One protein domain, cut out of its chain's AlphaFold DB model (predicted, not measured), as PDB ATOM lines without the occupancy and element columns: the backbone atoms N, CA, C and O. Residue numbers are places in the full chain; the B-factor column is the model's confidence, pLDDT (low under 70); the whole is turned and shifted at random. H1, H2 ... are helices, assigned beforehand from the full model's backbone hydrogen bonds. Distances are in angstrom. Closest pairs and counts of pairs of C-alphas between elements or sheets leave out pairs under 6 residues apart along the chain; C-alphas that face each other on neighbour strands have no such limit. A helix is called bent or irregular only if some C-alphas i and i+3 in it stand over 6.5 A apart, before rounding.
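What this domain is: This is residues 29 to 51 and 70 to 151 of the 212 residues of an uncharacterized protein of Gossypium aridum (UniProt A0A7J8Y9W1). The longest helix, H3, folds back along H2 as a long helical hairpin, and H1 packs at a slant on the middle part of H3. The loop end of the hairpin sticks out at one end, with residues 92 to 99 and 101 to 107 standing free, and residues 140 to 151 of H3, with a kink near residue 144, stick out at the other. The printed part has 105 residues with three named helices, H1, H2 and H3 in chain order, and no named strand; the class is all helix. It is only just extended, close to loose, with a radius of gyration of the C-alphas of 19.5 A, and its outline is a rod of 66 by 27 by 20 A.

How they stand to each other: H3, residues 105 to 151, touches H2, residues 70 to 98, with its residues 115 to 136 alone. The closest C-alphas of this hairpin, those of Asn 84 and Gly 118, are 6.4 A apart. The two run opposite ways at a shallow tilt of 33 degrees, only just short of steep. H1, residues 29 to 51, touches H3 at residues 121 to 132 of H3 alone, closest at the C-alphas of Gly 36 and Ser 128, 6.2 A apart. They run the same way at 36 degrees, only just a steep tilt. H1 and H2 are close but not clearly touching, the closest C-alphas being those of Val 35 and Val 73, 7.8 A apart. Every O i to N i+4 pair is within hydrogen-bond range in H1 and H2, and 32 of 43 are in H3.

Where its parts are: H3 measures 61.5 A from C-alpha 105 at (4.524, 142.125, 35.229) to C-alpha 151 at (44.272, 162.820, -6.927). It has a kink of 82 degrees near residue 144 and is only just irregular, with C-alphas 143 and 146 6.9 A apart. H2 measures 42.4 A, and H1, from C-alpha 29 at (8.840, 157.848, 15.949), 33.2 A.

The domain as a whole: The two farthest C-alphas, of Cys 103 and Glu 150, are 67.9 A apart. Residues 52 to 69 are not printed, and C-alphas 51 and 70 are 23.3 A apart across this cut; the link from H2 to H3 is short. Mean pLDDT of the printed part is 70.9, with residues 46 to 51, 70 to 71, 98 to 110 and 136 to 151 under 70.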
ATOM      1  N   VAL A  29       8.787 159.025  16.833       73.06
ATOM      2  CA  VAL A  29       8.840 157.848  15.949       73.06
ATOM      3  C   VAL A  29       8.153 158.128  14.613       73.06
ATOM      4  O   VAL A  29       8.704 157.816  13.562       73.06
ATOM      5  N   ILE A  30       6.977 158.760  14.635       79.00
ATOM      6  CA  ILE A  30       6.206 159.106  13.433       79.00
ATOM      7  C   ILE A  30       6.985 160.098  12.563       79.00
ATOM      8  O   ILE A  30       7.061 159.918  11.348       79.00
ATOM      9  N   ILE A  31       7.598 161.119  13.174       78.00
ATOM     10  CA  ILE A  31       8.421 162.099  12.451       78.00
ATOM     11  C   ILE A  31       9.609 161.404  11.774       78.00
ATOM     12  O   ILE A  31       9.873 161.655  10.600       78.00
ATOM     13  N   LEU A  32      10.288 160.490  12.475       76.44
ATOM     14  CA  LEU A  32      11.402 159.733  11.905       76.44
ATOM     15  C   LEU A  32      10.962 158.849  10.731       76.44
ATOM     16  O   LEU A  32      11.633 158.826   9.706       76.44
ATOM     17  N   LEU A  33       9.833 158.152  10.852       77.25
ATOM     18  CA  LEU A  33       9.331 157.244   9.816       77.25
ATOM     19  C   LEU A  33       8.938 158.007   8.542       77.25
ATOM     20  O   LEU A  33       9.260 157.576   7.434       77.25
ATOM     21  N   LEU A  34       8.321 159.183   8.692       81.88
ATOM     22  CA  LEU A  34       8.012 160.076   7.573       81.88
ATOM     23  C   LEU A  34       9.279 160.573   6.869       81.88
ATOM     24  O   LEU A  34       9.348 160.548   5.639       81.88
ATOM     25  N   VAL A  35      10.290 160.996   7.633       76.06
ATOM     26  CA  VAL A  35      11.565 161.476   7.080       76.06
ATOM     27  C   VAL A  35      12.354 160.337   6.428       76.06
ATOM     28  O   VAL A  35      12.858 160.511   5.321       76.06
ATOM     29  N   GLY A  36      12.412 159.163   7.061       76.81
ATOM     30  CA  GLY A  36      13.082 157.970   6.541       76.81
ATOM     31  C   GLY A  36      12.462 157.472   5.235       76.81
ATOM     32  O   GLY A  36      13.176 157.260   4.262       76.81
ATOM     33  N   THR A  37      11.128 157.404   5.158       81.00
ATOM     34  CA  THR A  37      10.416 157.000   3.927       81.00
ATOM     35  C   THR A  37      10.636 158.006   2.793       81.00
ATOM     36  O   THR A  37      10.817 157.633   1.634       81.00
ATOM     37  N   LYS A  38      10.652 159.307   3.110       76.75
ATOM     38  CA  LYS A  38      10.977 160.351   2.127       76.75
ATOM     39  C   LYS A  38      12.415 160.233   1.630       76.75
ATOM     40  O   LYS A  38      12.638 160.403   0.434       76.75
ATOM     41  N   LEU A  39      13.363 159.918   2.513       73.62
ATOM     42  CA  LEU A  39      14.758 159.690   2.147       73.62
ATOM     43  C   LEU A  39      14.906 158.455   1.241       73.62
ATOM     44  O   LEU A  39      15.582 158.538   0.220       73.62
ATOM     45  N   GLU A  40      14.221 157.350   1.545       78.12
ATOM     46  CA  GLU A  40      14.213 156.127   0.724       78.12
ATOM     47  C   GLU A  40      13.691 156.365  -0.697       78.12
ATOM     48  O   GLU A  40      14.309 155.943  -1.679       78.12
ATOM     49  N   HIS A  41      12.601 157.125  -0.824       78.94
ATOM     50  CA  HIS A  41      12.085 157.532  -2.128       78.94
ATOM     51  C   HIS A  41      13.134 158.327  -2.923       78.94
ATOM     52  O   HIS A  41      13.296 158.102  -4.119       78.94
ATOM     53  N   ILE A  42      13.871 159.238  -2.278       72.06
ATOM     54  CA  ILE A  42      14.918 160.033  -2.939       72.06
ATOM     55  C   ILE A  42      16.079 159.143  -3.398       72.06
ATOM     56  O   ILE A  42      16.510 159.270  -4.539       72.06
ATOM     57  N   ILE A  43      16.551 158.210  -2.563       72.81
ATOM     58  CA  ILE A  43      17.620 157.265  -2.939       72.81
ATOM     59  C   ILE A  43      17.203 156.441  -4.158       72.81
ATOM     60  O   ILE A  43      17.989 156.272  -5.084       72.81
ATOM     61  N   THR A  44      15.952 155.979  -4.187       76.06
ATOM     62  CA  THR A  44      15.412 155.198  -5.308       76.06
ATOM     63  C   THR A  44      15.364 156.020  -6.599       76.06
ATOM     64  O   THR A  44      15.687 155.510  -7.668       76.06
ATOM     65  N   ARG A  45      15.014 157.311  -6.507       71.56
ATOM     66  CA  ARG A  45      15.048 158.236  -7.650       71.56
ATOM     67  C   ARG A  45      16.469 158.491  -8.148       71.56
ATOM     68  O   ARG A  45      16.699 158.414  -9.347       71.56
ATOM     69  N   LEU A  46      17.416 158.714  -7.237       67.94
ATOM     70  CA  LEU A  46      18.830 158.891  -7.581       67.94
ATOM     71  C   LEU A  46      19.419 157.631  -8.227       67.94
ATOM     72  O   LEU A  46      20.152 157.730  -9.202       67.94
ATOM     73  N   ALA A  47      19.065 156.442  -7.731       69.31
ATOM     74  CA  ALA A  47      19.493 155.178  -8.329       69.31
ATOM     75  C   ALA A  47      18.962 155.000  -9.763       69.31
ATOM     76  O   ALA A  47      19.677 154.485 -10.616       69.31
ATOM     77  N   GLN A  48      17.740 155.466 -10.045       68.50
ATOM     78  CA  GLN A  48      17.167 155.461 -11.394       68.50
ATOM     79  C   GLN A  48      17.867 156.435 -12.352       68.50
ATOM     80  O   GLN A  48      18.019 156.121 -13.527       68.50
ATOM     81  N   GLU A  49      18.306 157.600 -11.877       61.81
ATOM     82  CA  GLU A  49      19.007 158.586 -12.714       61.81
ATOM     83  C   GLU A  49      20.426 158.138 -13.100       61.81
ATOM     84  O   GLU A  49      20.911 158.494 -14.171       61.81
ATOM     85  N   VAL A  50      21.083 157.321 -12.269       56.97
ATOM     86  CA  VAL A  50      22.422 156.774 -12.565       56.97
ATOM     87  C   VAL A  50      22.372 155.643 -13.602       56.97
ATOM     88  O   VAL A  50      23.327 155.475 -14.357       56.97
ATOM     89  N   ASP A  51      21.262 154.904 -13.688       51.78
ATOM     90  CA  ASP A  51      21.054 153.847 -14.695       51.78
ATOM     91  C   ASP A  51      20.602 154.410 -16.058       51.78
ATOM     92  O   ASP A  51      20.813 153.799 -17.103       51.78
ATOM     93  N   PRO A  70      20.709 168.618   3.760       65.06
ATOM     94  CA  PRO A  70      20.800 167.286   4.380       65.06
ATOM     95  C   PRO A  70      21.311 167.314   5.837       65.06
ATOM     96  O   PRO A  70      21.049 166.395   6.610       65.06
ATOM     97  N   GLY A  71      21.969 168.404   6.255       69.69
ATOM     98  CA  GLY A  71      22.387 168.622   7.641       69.69
ATOM     99  C   GLY A  71      21.240 168.696   8.659       69.69
ATOM    100  O   GLY A  71      21.438 168.307   9.807       69.69
ATOM    101  N   ILE A  72      20.034 169.129   8.266       73.62
ATOM    102  CA  ILE A  72      18.876 169.196   9.179       73.62
ATOM    103  C   ILE A  72      18.432 167.779   9.564       73.62
ATOM    104  O   ILE A  72      18.223 167.493  10.742       73.62
ATOM    105  N   VAL A  73      18.368 166.873   8.583       73.88
ATOM    106  CA  VAL A  73      18.019 165.457   8.786       73.88
ATOM    107  C   VAL A  73      19.046 164.768   9.681       73.88
ATOM    108  O   VAL A  73      18.673 164.051  10.606       73.88
ATOM    109  N   LEU A  74      20.335 165.040   9.470       76.75
ATOM    110  CA  LEU A  74      21.398 164.497  10.315       76.75
ATOM    111  C   LEU A  74      21.267 164.969  11.775       76.75
ATOM    112  O   LEU A  74      21.462 164.182  12.702       76.75
ATOM    113  N   HIS A  75      20.881 166.230  11.988       77.50
ATOM    114  CA  HIS A  75      20.657 166.781  13.324       77.50
ATOM    115  C   HIS A  75      19.434 166.157  14.019       77.50
ATOM    116  O   HIS A  75      19.498 165.831  15.205       77.50
ATOM    117  N   LEU A  76      18.353 165.910  13.269       78.25
ATOM    118  CA  LEU A  76      17.171 165.179  13.740       78.25
ATOM    119  C   LEU A  76      17.515 163.747  14.159       78.25
ATOM    120  O   LEU A  76      17.110 163.318  15.237       78.25
ATOM    121  N   ILE A  77      18.302 163.026  13.353       80.31
ATOM    122  CA  ILE A  77      18.748 161.664  13.682       80.31
ATOM    123  C   ILE A  77      19.564 161.675  14.974       80.31
ATOM    124  O   ILE A  77      19.295 160.872  15.860       80.31
ATOM    125  N   HIS A  78      20.516 162.600  15.121       81.38
ATOM    126  CA  HIS A  78      21.362 162.679  16.314       81.38
ATOM    127  C   HIS A  78      20.554 162.977  17.589       81.38
ATOM    128  O   HIS A  78      20.762 162.342  18.624       81.38
ATOM    129  N   PHE A  79      19.595 163.903  17.506       81.94
ATOM    130  CA  PHE A  79      18.694 164.223  18.614       81.94
ATOM    131  C   PHE A  79      17.830 163.015  19.021       81.94
ATOM    132  O   PHE A  79      17.705 162.703  20.205       81.94
ATOM    133  N   ILE A  80      17.286 162.282  18.044       78.44
ATOM    134  CA  ILE A  80      16.438 161.108  18.288       78.44
ATOM    135  C   ILE A  80      17.255 159.917  18.800       78.44
ATOM    136  O   ILE A  80      16.794 159.208  19.691       78.44
ATOM    137  N   LEU A  81      18.478 159.711  18.298       78.94
ATOM    138  CA  LEU A  81      19.371 158.648  18.766       78.94
ATOM    139  C   LEU A  81      19.711 158.834  20.243       78.94
ATOM    140  O   LEU A  81      19.714 157.868  21.000       78.94
ATOM    141  N   PHE A  82      19.949 160.080  20.656       81.69
ATOM    142  CA  PHE A  82      20.189 160.419  22.052       81.69
ATOM    143  C   PHE A  82      18.969 160.098  22.921       81.69
ATOM    144  O   PHE A  82      19.102 159.424  23.942       81.69
ATOM    145  N   GLN A  83      17.775 160.510  22.483       78.44
ATOM    146  CA  GLN A  83      16.526 160.247  23.200       78.44
ATOM    147  C   GLN A  83      16.225 158.736  23.306       78.44
ATOM    148  O   GLN A  83      15.854 158.262  24.378       78.44
ATOM    149  N   ASN A  84      16.439 157.976  22.225       77.50
ATOM    150  CA  ASN A  84      16.235 156.524  22.158       77.50
ATOM    151  C   ASN A  84      17.257 155.758  23.017       77.50
ATOM    152  O   ASN A  84      16.893 154.918  23.834       77.50
ATOM    153  N   ALA A  85      18.548 156.069  22.879       82.81
ATOM    154  CA  ALA A  85      19.613 155.372  23.595       82.81
ATOM    155  C   ALA A  85      19.573 155.643  25.104       82.81
ATOM    156  O   ALA A  85      19.786 154.724  25.894       82.81
ATOM    157  N   PHE A  86      19.264 156.877  25.513       83.31
ATOM    158  CA  PHE A  86      19.087 157.219  26.923       83.31
ATOM    159  C   PHE A  86      17.929 156.424  27.534       83.31
ATOM    160  O   PHE A  86      18.086 155.820  28.590       83.31
ATOM    161  N   GLU A  87      16.793 156.339  26.845       80.00
ATOM    162  CA  GLU A  87      15.646 155.561  27.313       80.00
ATOM    163  C   GLU A  87      15.978 154.067  27.487       80.00
ATOM    164  O   GLU A  87      15.689 153.487  28.538       80.00
ATOM    165  N   LEU A  88      16.643 153.459  26.498       81.88
ATOM    166  CA  LEU A  88      17.069 152.057  26.552       81.88
ATOM    167  C   LEU A  88      18.104 151.805  27.656       81.88
ATOM    168  O   LEU A  88      18.034 150.783  28.340       81.88
ATOM    169  N   ALA A  89      19.040 152.734  27.862       87.19
ATOM    170  CA  ALA A  89      20.057 152.634  28.904       87.19
ATOM    171  C   ALA A  89      19.438 152.688  30.307       87.19
ATOM    172  O   ALA A  89      19.756 151.851  31.152       87.19
ATOM    173  N   PHE A  90      18.509 153.620  30.546       82.12
ATOM    174  CA  PHE A  90      17.769 153.691  31.808       82.12
ATOM    175  C   PHE A  90      16.914 152.447  32.034       82.12
ATOM    176  O   PHE A  90      16.864 151.927  33.149       82.12
ATOM    177  N   PHE A  91      16.280 151.937  30.981       79.38
ATOM    178  CA  PHE A  91      15.506 150.709  31.073       79.38
ATOM    179  C   PHE A  91      16.381 149.505  31.434       79.38
ATOM    180  O   PHE A  91      16.061 148.783  32.375       79.38
ATOM    181  N   PHE A  92      17.508 149.313  30.745       82.69
ATOM    182  CA  PHE A  92      18.438 148.220  31.024       82.69
ATOM    183  C   PHE A  92      19.038 148.324  32.431       82.69
ATOM    184  O   PHE A  92      19.133 147.325  33.139       82.69
ATOM    185  N   TRP A  93      19.373 149.537  32.872       82.75
ATOM    186  CA  TRP A  93      19.838 149.801  34.233       82.75
ATOM    187  C   TRP A  93      18.817 149.354  35.288       82.75
ATOM    188  O   TRP A  93      19.161 148.640  36.232       82.75
ATOM    189  N   ILE A  94      17.544 149.725  35.111       76.12
ATOM    190  CA  ILE A  94      16.447 149.315  35.997       76.12
ATOM    191  C   ILE A  94      16.228 147.797  35.919       76.12
ATOM    192  O   ILE A  94      16.108 147.149  36.956       76.12
ATOM    193  N   LEU A  95      16.226 147.210  34.719       75.25
ATOM    194  CA  LEU A  95      16.042 145.771  34.517       75.25
ATOM    195  C   LEU A  95      17.105 144.953  35.266       75.25
ATOM    196  O   LEU A  95      16.770 144.023  36.000       75.25
ATOM    197  N   CYS A  96      18.374 145.342  35.121       75.50
ATOM    198  CA  CYS A  96      19.509 144.708  35.787       75.50
ATOM    199  C   CYS A  96      19.487 144.902  37.309       75.50
ATOM    200  O   CYS A  96      19.920 144.015  38.037       75.50
ATOM    201  N   THR A  97      18.976 146.038  37.793       78.50
ATOM    202  CA  THR A  97      18.941 146.358  39.229       78.50
ATOM    203  C   THR A  97      17.793 145.659  39.964       78.50
ATOM    204  O   THR A  97      17.982 145.214  41.093       78.50
ATOM    205  N   TYR A  98      16.603 145.566  39.361       68.19
ATOM    206  CA  TYR A  98      15.388 145.133  40.070       68.19
ATOM    207  C   TYR A  98      14.974 143.675  39.813       68.19
ATOM    208  O   TYR A  98      14.281 143.105  40.653       68.19
ATOM    209  N   GLY A  99      15.417 143.042  38.718       63.38
ATOM    210  CA  GLY A  99      15.116 141.635  38.416       63.38
ATOM    211  C   GLY A  99      13.624 141.325  38.171       63.38
ATOM    212  O   GLY A  99      12.718 142.051  38.573       63.38
ATOM    213  N   PHE A 100      13.330 140.216  37.486       57.47
ATOM    214  CA  PHE A 100      11.983 139.888  36.975       57.47
ATOM    215  C   PHE A 100      10.950 139.406  38.028       57.47
ATOM    216  O   PHE A 100       9.880 138.935  37.644       57.47
ATOM    217  N   HIS A 101      11.227 139.471  39.340       46.88
ATOM    218  CA  HIS A 101      10.562 138.603  40.334       46.88
ATOM    219  C   HIS A 101       9.603 139.283  41.342       46.88
ATOM    220  O   HIS A 101       9.563 138.939  42.521       46.88
ATOM    221  N   SER A 102       8.769 140.233  40.930       45.31
ATOM    222  CA  SER A 102       7.624 140.699  41.747       45.31
ATOM    223  C   SER A 102       6.509 141.217  40.838       45.31
ATOM    224  O   SER A 102       6.786 141.421  39.661       45.31
ATOM    225  N   CYS A 103       5.280 141.395  41.356       50.19
ATOM    226  CA  CYS A 103       4.012 141.807  40.700       50.19
ATOM    227  C   CYS A 103       4.036 143.125  39.875       50.19
ATOM    228  O   CYS A 103       3.133 143.950  39.938       50.19
ATOM    229  N   ILE A 104       5.080 143.334  39.086       52.69
ATOM    230  CA  ILE A 104       5.372 144.451  38.189       52.69
ATOM    231  C   ILE A 104       5.097 144.056  36.725       52.69
ATOM    232  O   ILE A 104       5.190 144.875  35.810       52.69
ATOM    233  N   MET A 105       4.727 142.786  36.516       45.50
ATOM    234  CA  MET A 105       4.524 142.125  35.229       45.50
ATOM    235  C   MET A 105       3.417 142.773  34.386       45.50
ATOM    236  O   MET A 105       3.549 142.856  33.169       45.50
ATOM    237  N   GLU A 106       2.387 143.334  35.023       53.47
ATOM    238  CA  GLU A 106       1.317 144.060  34.326       53.47
ATOM    239  C   GLU A 106       1.826 145.362  33.676       53.47
ATOM    240  O   GLU A 106       1.418 145.719  32.574       53.47
ATOM    241  N   ARG A 107       2.805 146.035  34.300       57.59
ATOM    242  CA  ARG A 107       3.396 147.283  33.785       57.59
ATOM    243  C   ARG A 107       4.503 147.033  32.753       57.59
ATOM    244  O   ARG A 107       4.685 147.843  31.848       57.59
ATOM    245  N   MET A 108       5.210 145.903  32.849       63.03
ATOM    246  CA  MET A 108       6.253 145.508  31.887       63.03
ATOM    247  C   MET A 108       5.695 145.204  30.494       63.03
ATOM    248  O   MET A 108       6.366 145.477  29.500       63.03
ATOM    249  N   SER A 109       4.454 144.713  30.407       64.19
ATOM    250  CA  SER A 109       3.803 144.386  29.131       64.19
ATOM    251  C   SER A 109       3.654 145.598  28.197       64.19
ATOM    252  O   SER A 109       3.698 145.450  26.983       64.19
ATOM    253  N   TYR A 110       3.565 146.818  28.744       64.25
ATOM    254  CA  TYR A 110       3.556 148.066  27.968       64.25
ATOM    255  C   TYR A 110       4.962 148.523  27.536       64.25
ATOM    256  O   TYR A 110       5.128 149.194  26.519       64.25
ATOM    257  N   ILE A 111       5.993 148.148  28.294       71.31
ATOM    258  CA  ILE A 111       7.374 148.576  28.039       71.31
ATOM    259  C   ILE A 111       8.032 147.707  26.958       71.31
ATOM    260  O   ILE A 111       8.790 148.219  26.141       71.31
ATOM    261  N   ILE A 112       7.692 146.415  26.887       76.00
ATOM    262  CA  ILE A 112       8.179 145.478  25.857       76.00
ATOM    263  C   ILE A 112       7.911 145.969  24.417       76.00
ATOM    264  O   ILE A 112       8.861 146.040  23.639       76.00
ATOM    265  N   PRO A 113       6.682 146.342  24.012       78.81
ATOM    266  CA  PRO A 113       6.442 146.851  22.664       78.81
ATOM    267  C   PRO A 113       7.179 148.172  22.407       78.81
ATOM    268  O   PRO A 113       7.667 148.383  21.301       78.81
ATOM    269  N   ARG A 114       7.341 149.032  23.424       75.94
ATOM    270  CA  ARG A 114       8.136 150.268  23.320       75.94
ATOM    271  C   ARG A 114       9.616 149.969  23.053       75.94
ATOM    272  O   ARG A 114      10.214 150.607  22.193       75.94
ATOM    273  N   LEU A 115      10.161 148.939  23.707       79.44
ATOM    274  CA  LEU A 115      11.515 148.427  23.482       79.44
ATOM    275  C   LEU A 115      11.687 147.901  22.049       79.44
ATOM    276  O   LEU A 115      12.642 148.270  21.370       79.44
ATOM    277  N   ILE A 116      10.748 147.076  21.571       84.06
ATOM    278  CA  ILE A 116      10.773 146.522  20.208       84.06
ATOM    279  C   ILE A 116      10.731 147.652  19.169       84.06
ATOM    280  O   ILE A 116      11.537 147.661  18.238       84.06
ATOM    281  N   MET A 117       9.848 148.638  19.351       80.88
ATOM    282  CA  MET A 117       9.772 149.811  18.475       80.88
ATOM    283  C   MET A 117      11.058 150.649  18.518       80.88
ATOM    284  O   MET A 117      11.519 151.092  17.469       80.88
ATOM    285  N   GLY A 118      11.679 150.820  19.690       79.75
ATOM    286  CA  GLY A 118      12.963 151.520  19.838       79.75
ATOM    287  C   GLY A 118      14.126 150.819  19.126       79.75
ATOM    288  O   GLY A 118      14.952 151.478  18.491       79.75
ATOM    289  N   VAL A 119      14.166 149.481  19.153       83.12
ATOM    290  CA  VAL A 119      15.148 148.683  18.398       83.12
ATOM    291  C   VAL A 119      14.908 148.799  16.890       83.12
ATOM    292  O   VAL A 119      15.856 149.029  16.143       83.12
ATOM    293  N   MET A 120      13.654 148.712  16.434       83.75
ATOM    294  CA  MET A 120      13.310 148.907  15.017       83.75
ATOM    295  C   MET A 120      13.716 150.299  14.522       83.75
ATOM    296  O   MET A 120      14.319 150.433  13.459       83.75
ATOM    297  N   VAL A 121      13.453 151.336  15.320       80.25
ATOM    298  CA  VAL A 121      13.889 152.711  15.042       80.25
ATOM    299  C   VAL A 121      15.408 152.813  14.982       80.25
ATOM    300  O   VAL A 121      15.924 153.481  14.096       80.25
ATOM    301  N   GLN A 122      16.145 152.129  15.858       83.06
ATOM    302  CA  GLN A 122      17.607 152.129  15.814       83.06
ATOM    303  C   GLN A 122      18.139 151.539  14.500       83.06
ATOM    304  O   GLN A 122      19.032 152.120  13.883       83.06
ATOM    305  N   VAL A 123      17.555 150.424  14.046       83.25
ATOM    306  CA  VAL A 123      17.887 149.813  12.750       83.25
ATOM    307  C   VAL A 123      17.567 150.775  11.605       83.25
ATOM    308  O   VAL A 123      18.404 150.971  10.725       83.25
ATOM    309  N   LEU A 124      16.411 151.446  11.644       80.81
ATOM    310  CA  LEU A 124      16.025 152.465  10.662       80.81
ATOM    311  C   LEU A 124      16.942 153.694  10.684       80.81
ATOM    312  O   LEU A 124      17.263 154.232   9.626       80.81
ATOM    313  N   CYS A 125      17.402 154.128  11.858       75.75
ATOM    314  CA  CYS A 125      18.382 155.200  12.001       75.75
ATOM    315  C   CYS A 125      19.712 154.803  11.352       75.75
ATOM    316  O   CYS A 125      20.262 155.589  10.583       75.75
ATOM    317  N   SER A 126      20.212 153.585  11.586       82.88
ATOM    318  CA  SER A 126      21.418 153.072  10.918       82.88
ATOM    319  C   SER A 126      21.231 152.954   9.403       82.88
ATOM    320  O   SER A 126      22.101 153.388   8.647       82.88
ATOM    321  N   TYR A 127      20.077 152.447   8.962       81.44
ATOM    322  CA  TYR A 127      19.730 152.338   7.547       81.44
ATOM    323  C   TYR A 127      19.601 153.700   6.872       81.44
ATOM    324  O   TYR A 127      20.027 153.839   5.741       81.44
ATOM    325  N   SER A 128      19.082 154.721   7.553       75.00
ATOM    326  CA  SER A 128      18.974 156.082   7.009       75.00
ATOM    327  C   SER A 128      20.313 156.822   7.037       75.00
ATOM    328  O   SER A 128      20.572 157.662   6.179       75.00
ATOM    329  N   THR A 129      21.186 156.511   8.001       77.62
ATOM    330  CA  THR A 129      22.493 157.164   8.153       77.62
ATOM    331  C   THR A 129      23.428 156.837   6.994       77.62
ATOM    332  O   THR A 129      24.097 157.741   6.509       77.62
ATOM    333  N   LEU A 130      23.471 155.588   6.516       80.56
ATOM    334  CA  LEU A 130      24.395 155.192   5.441       80.56
ATOM    335  C   LEU A 130      24.102 155.902   4.101       80.56
ATOM    336  O   LEU A 130      25.020 156.507   3.546       80.56
ATOM    337  N   PRO A 131      22.857 155.927   3.589       72.50
ATOM    338  CA  PRO A 131      22.512 156.660   2.384       72.50
ATOM    339  C   PRO A 131      22.567 158.165   2.580       72.50
ATOM    340  O   PRO A 131      22.965 158.865   1.661       72.50
ATOM    341  N   LEU A 132      22.202 158.685   3.759       74.94
ATOM    342  CA  LEU A 132      22.338 160.113   4.045       74.94
ATOM    343  C   LEU A 132      23.815 160.529   4.054       74.94
ATOM    344  O   LEU A 132      24.156 161.583   3.528       74.94
ATOM    345  N   TYR A 133      24.700 159.695   4.605       72.75
ATOM    346  CA  TYR A 133      26.147 159.909   4.592       72.75
ATOM    347  C   TYR A 133      26.714 159.836   3.171       72.75
ATOM    348  O   TYR A 133      27.512 160.692   2.782       72.75
ATOM    349  N   ALA A 134      26.254 158.873   2.369       75.19
ATOM    350  CA  ALA A 134      26.579 158.798   0.950       75.19
ATOM    351  C   ALA A 134      26.078 160.043   0.202       75.19
ATOM    352  O   ALA A 134      26.855 160.660  -0.515       75.19
ATOM    353  N   LEU A 135      24.835 160.482   0.429       70.25
ATOM    354  CA  LEU A 135      24.224 161.665  -0.185       70.25
ATOM    355  C   LEU A 135      24.969 162.955   0.178       70.25
ATOM    356  O   LEU A 135      25.247 163.771  -0.694       70.25
ATOM    357  N   VAL A 136      25.335 163.141   1.450       69.69
ATOM    358  CA  VAL A 136      26.160 164.276   1.898       69.69
ATOM    359  C   VAL A 136      27.543 164.222   1.261       69.69
ATOM    360  O   VAL A 136      28.086 165.261   0.901       69.69
ATOM    361  N   THR A 137      28.104 163.029   1.081       67.50
ATOM    362  CA  THR A 137      29.389 162.847   0.397       67.50
ATOM    363  C   THR A 137      29.274 163.112  -1.110       67.50
ATOM    364  O   THR A 137      30.191 163.699  -1.668       67.50
ATOM    365  N   LEU A 138      28.148 162.766  -1.744       65.00
ATOM    366  CA  LEU A 138      27.830 162.997  -3.163       65.00
ATOM    367  C   LEU A 138      27.526 164.476  -3.463       65.00
ATOM    368  O   LEU A 138      27.960 165.022  -4.470       65.00
ATOM    369  N   MET A 139      26.820 165.176  -2.574       57.16
ATOM    370  CA  MET A 139      26.641 166.630  -2.690       57.16
ATOM    371  C   MET A 139      27.901 167.389  -2.260       57.16
ATOM    372  O   MET A 139      28.240 168.428  -2.821       57.16
ATOM    373  N   GLY A 140      28.639 166.844  -1.295       50.97
ATOM    374  CA  GLY A 140      29.950 167.331  -0.888       50.97
ATOM    375  C   GLY A 140      31.025 167.101  -1.947       50.97
ATOM    376  O   GLY A 140      31.987 167.860  -1.976       50.97
ATOM    377  N   SER A 141      30.881 166.122  -2.849       51.19
ATOM    378  CA  SER A 141      31.829 165.907  -3.942       51.19
ATOM    379  C   SER A 141      31.740 166.977  -5.018       51.19
ATOM    380  O   SER A 141      32.777 167.270  -5.579       51.19
ATOM    381  N   GLN A 142      30.612 167.668  -5.212       52.50
ATOM    382  CA  GLN A 142      30.599 168.896  -6.029       52.50
ATOM    383  C   GLN A 142      31.463 170.014  -5.409       52.50
ATOM    384  O   GLN A 142      32.058 170.820  -6.114       52.50
ATOM    385  N   LEU A 143      31.586 170.054  -4.074       38.78
ATOM    386  CA  LEU A 143      32.500 170.966  -3.370       38.78
ATOM    387  C   LEU A 143      33.944 170.420  -3.334       38.78
ATOM    388  O   LEU A 143      34.907 171.182  -3.254       38.78
ATOM    389  N   LYS A 144      34.100 169.092  -3.393       45.97
ATOM    390  CA  LYS A 144      35.374 168.356  -3.336       45.97
ATOM    391  C   LYS A 144      35.926 167.989  -4.722       45.97
ATOM    392  O   LYS A 144      37.028 167.449  -4.781       45.97
ATOM    393  N   GLU A 145      35.226 168.311  -5.813       50.69
ATOM    394  CA  GLU A 145      35.677 168.156  -7.206       50.69
ATOM    395  C   GLU A 145      37.027 168.857  -7.401       50.69
ATOM    396  O   GLU A 145      37.877 168.354  -8.127       50.69
ATOM    397  N   GLY A 146      37.306 169.930  -6.650       49.66
ATOM    398  CA  GLY A 146      38.624 170.573  -6.629       49.66
ATOM    399  C   GLY A 146      39.759 169.739  -6.006       49.66
ATOM    400  O   GLY A 146      40.906 169.917  -6.391       49.66
ATOM    401  N   LEU A 147      39.473 168.816  -5.078       50.19
ATOM    402  CA  LEU A 147      40.480 167.978  -4.397       50.19
ATOM    403  C   LEU A 147      40.573 166.556  -4.970       50.19
ATOM    404  O   LEU A 147      41.640 165.949  -4.953       50.19
ATOM    405  N   PHE A 148      39.463 165.996  -5.461       49.91
ATOM    406  CA  PHE A 148      39.448 164.647  -6.035       49.91
ATOM    407  C   PHE A 148      39.981 164.636  -7.474       49.91
ATOM    408  O   PHE A 148      40.635 163.671  -7.861       49.91
ATOM    409  N   THR A 149      39.800 165.730  -8.224       58.62
ATOM    410  CA  THR A 149      40.376 165.871  -9.571       58.62
ATOM    411  C   THR A 149      41.902 165.838  -9.532       58.62
ATOM    412  O   THR A 149      42.482 165.148 -10.355       58.62
ATOM    413  N   GLU A 150      42.567 166.447  -8.541       60.00
ATOM    414  CA  GLU A 150      44.035 166.349  -8.417       60.00
ATOM    415  C   GLU A 150      44.512 164.909  -8.180       60.00
ATOM    416  O   GLU A 150      45.453 164.439  -8.822       60.00
ATOM    417  N   PHE A 151      43.853 164.179  -7.275       61.34
ATOM    418  CA  PHE A 151      44.272 162.820  -6.927       61.34
ATOM    419  C   PHE A 151      43.972 161.816  -8.051       61.34
ATOM    420  O   PHE A 151      44.782 160.927  -8.336       61.34
TER     421      PHE A 151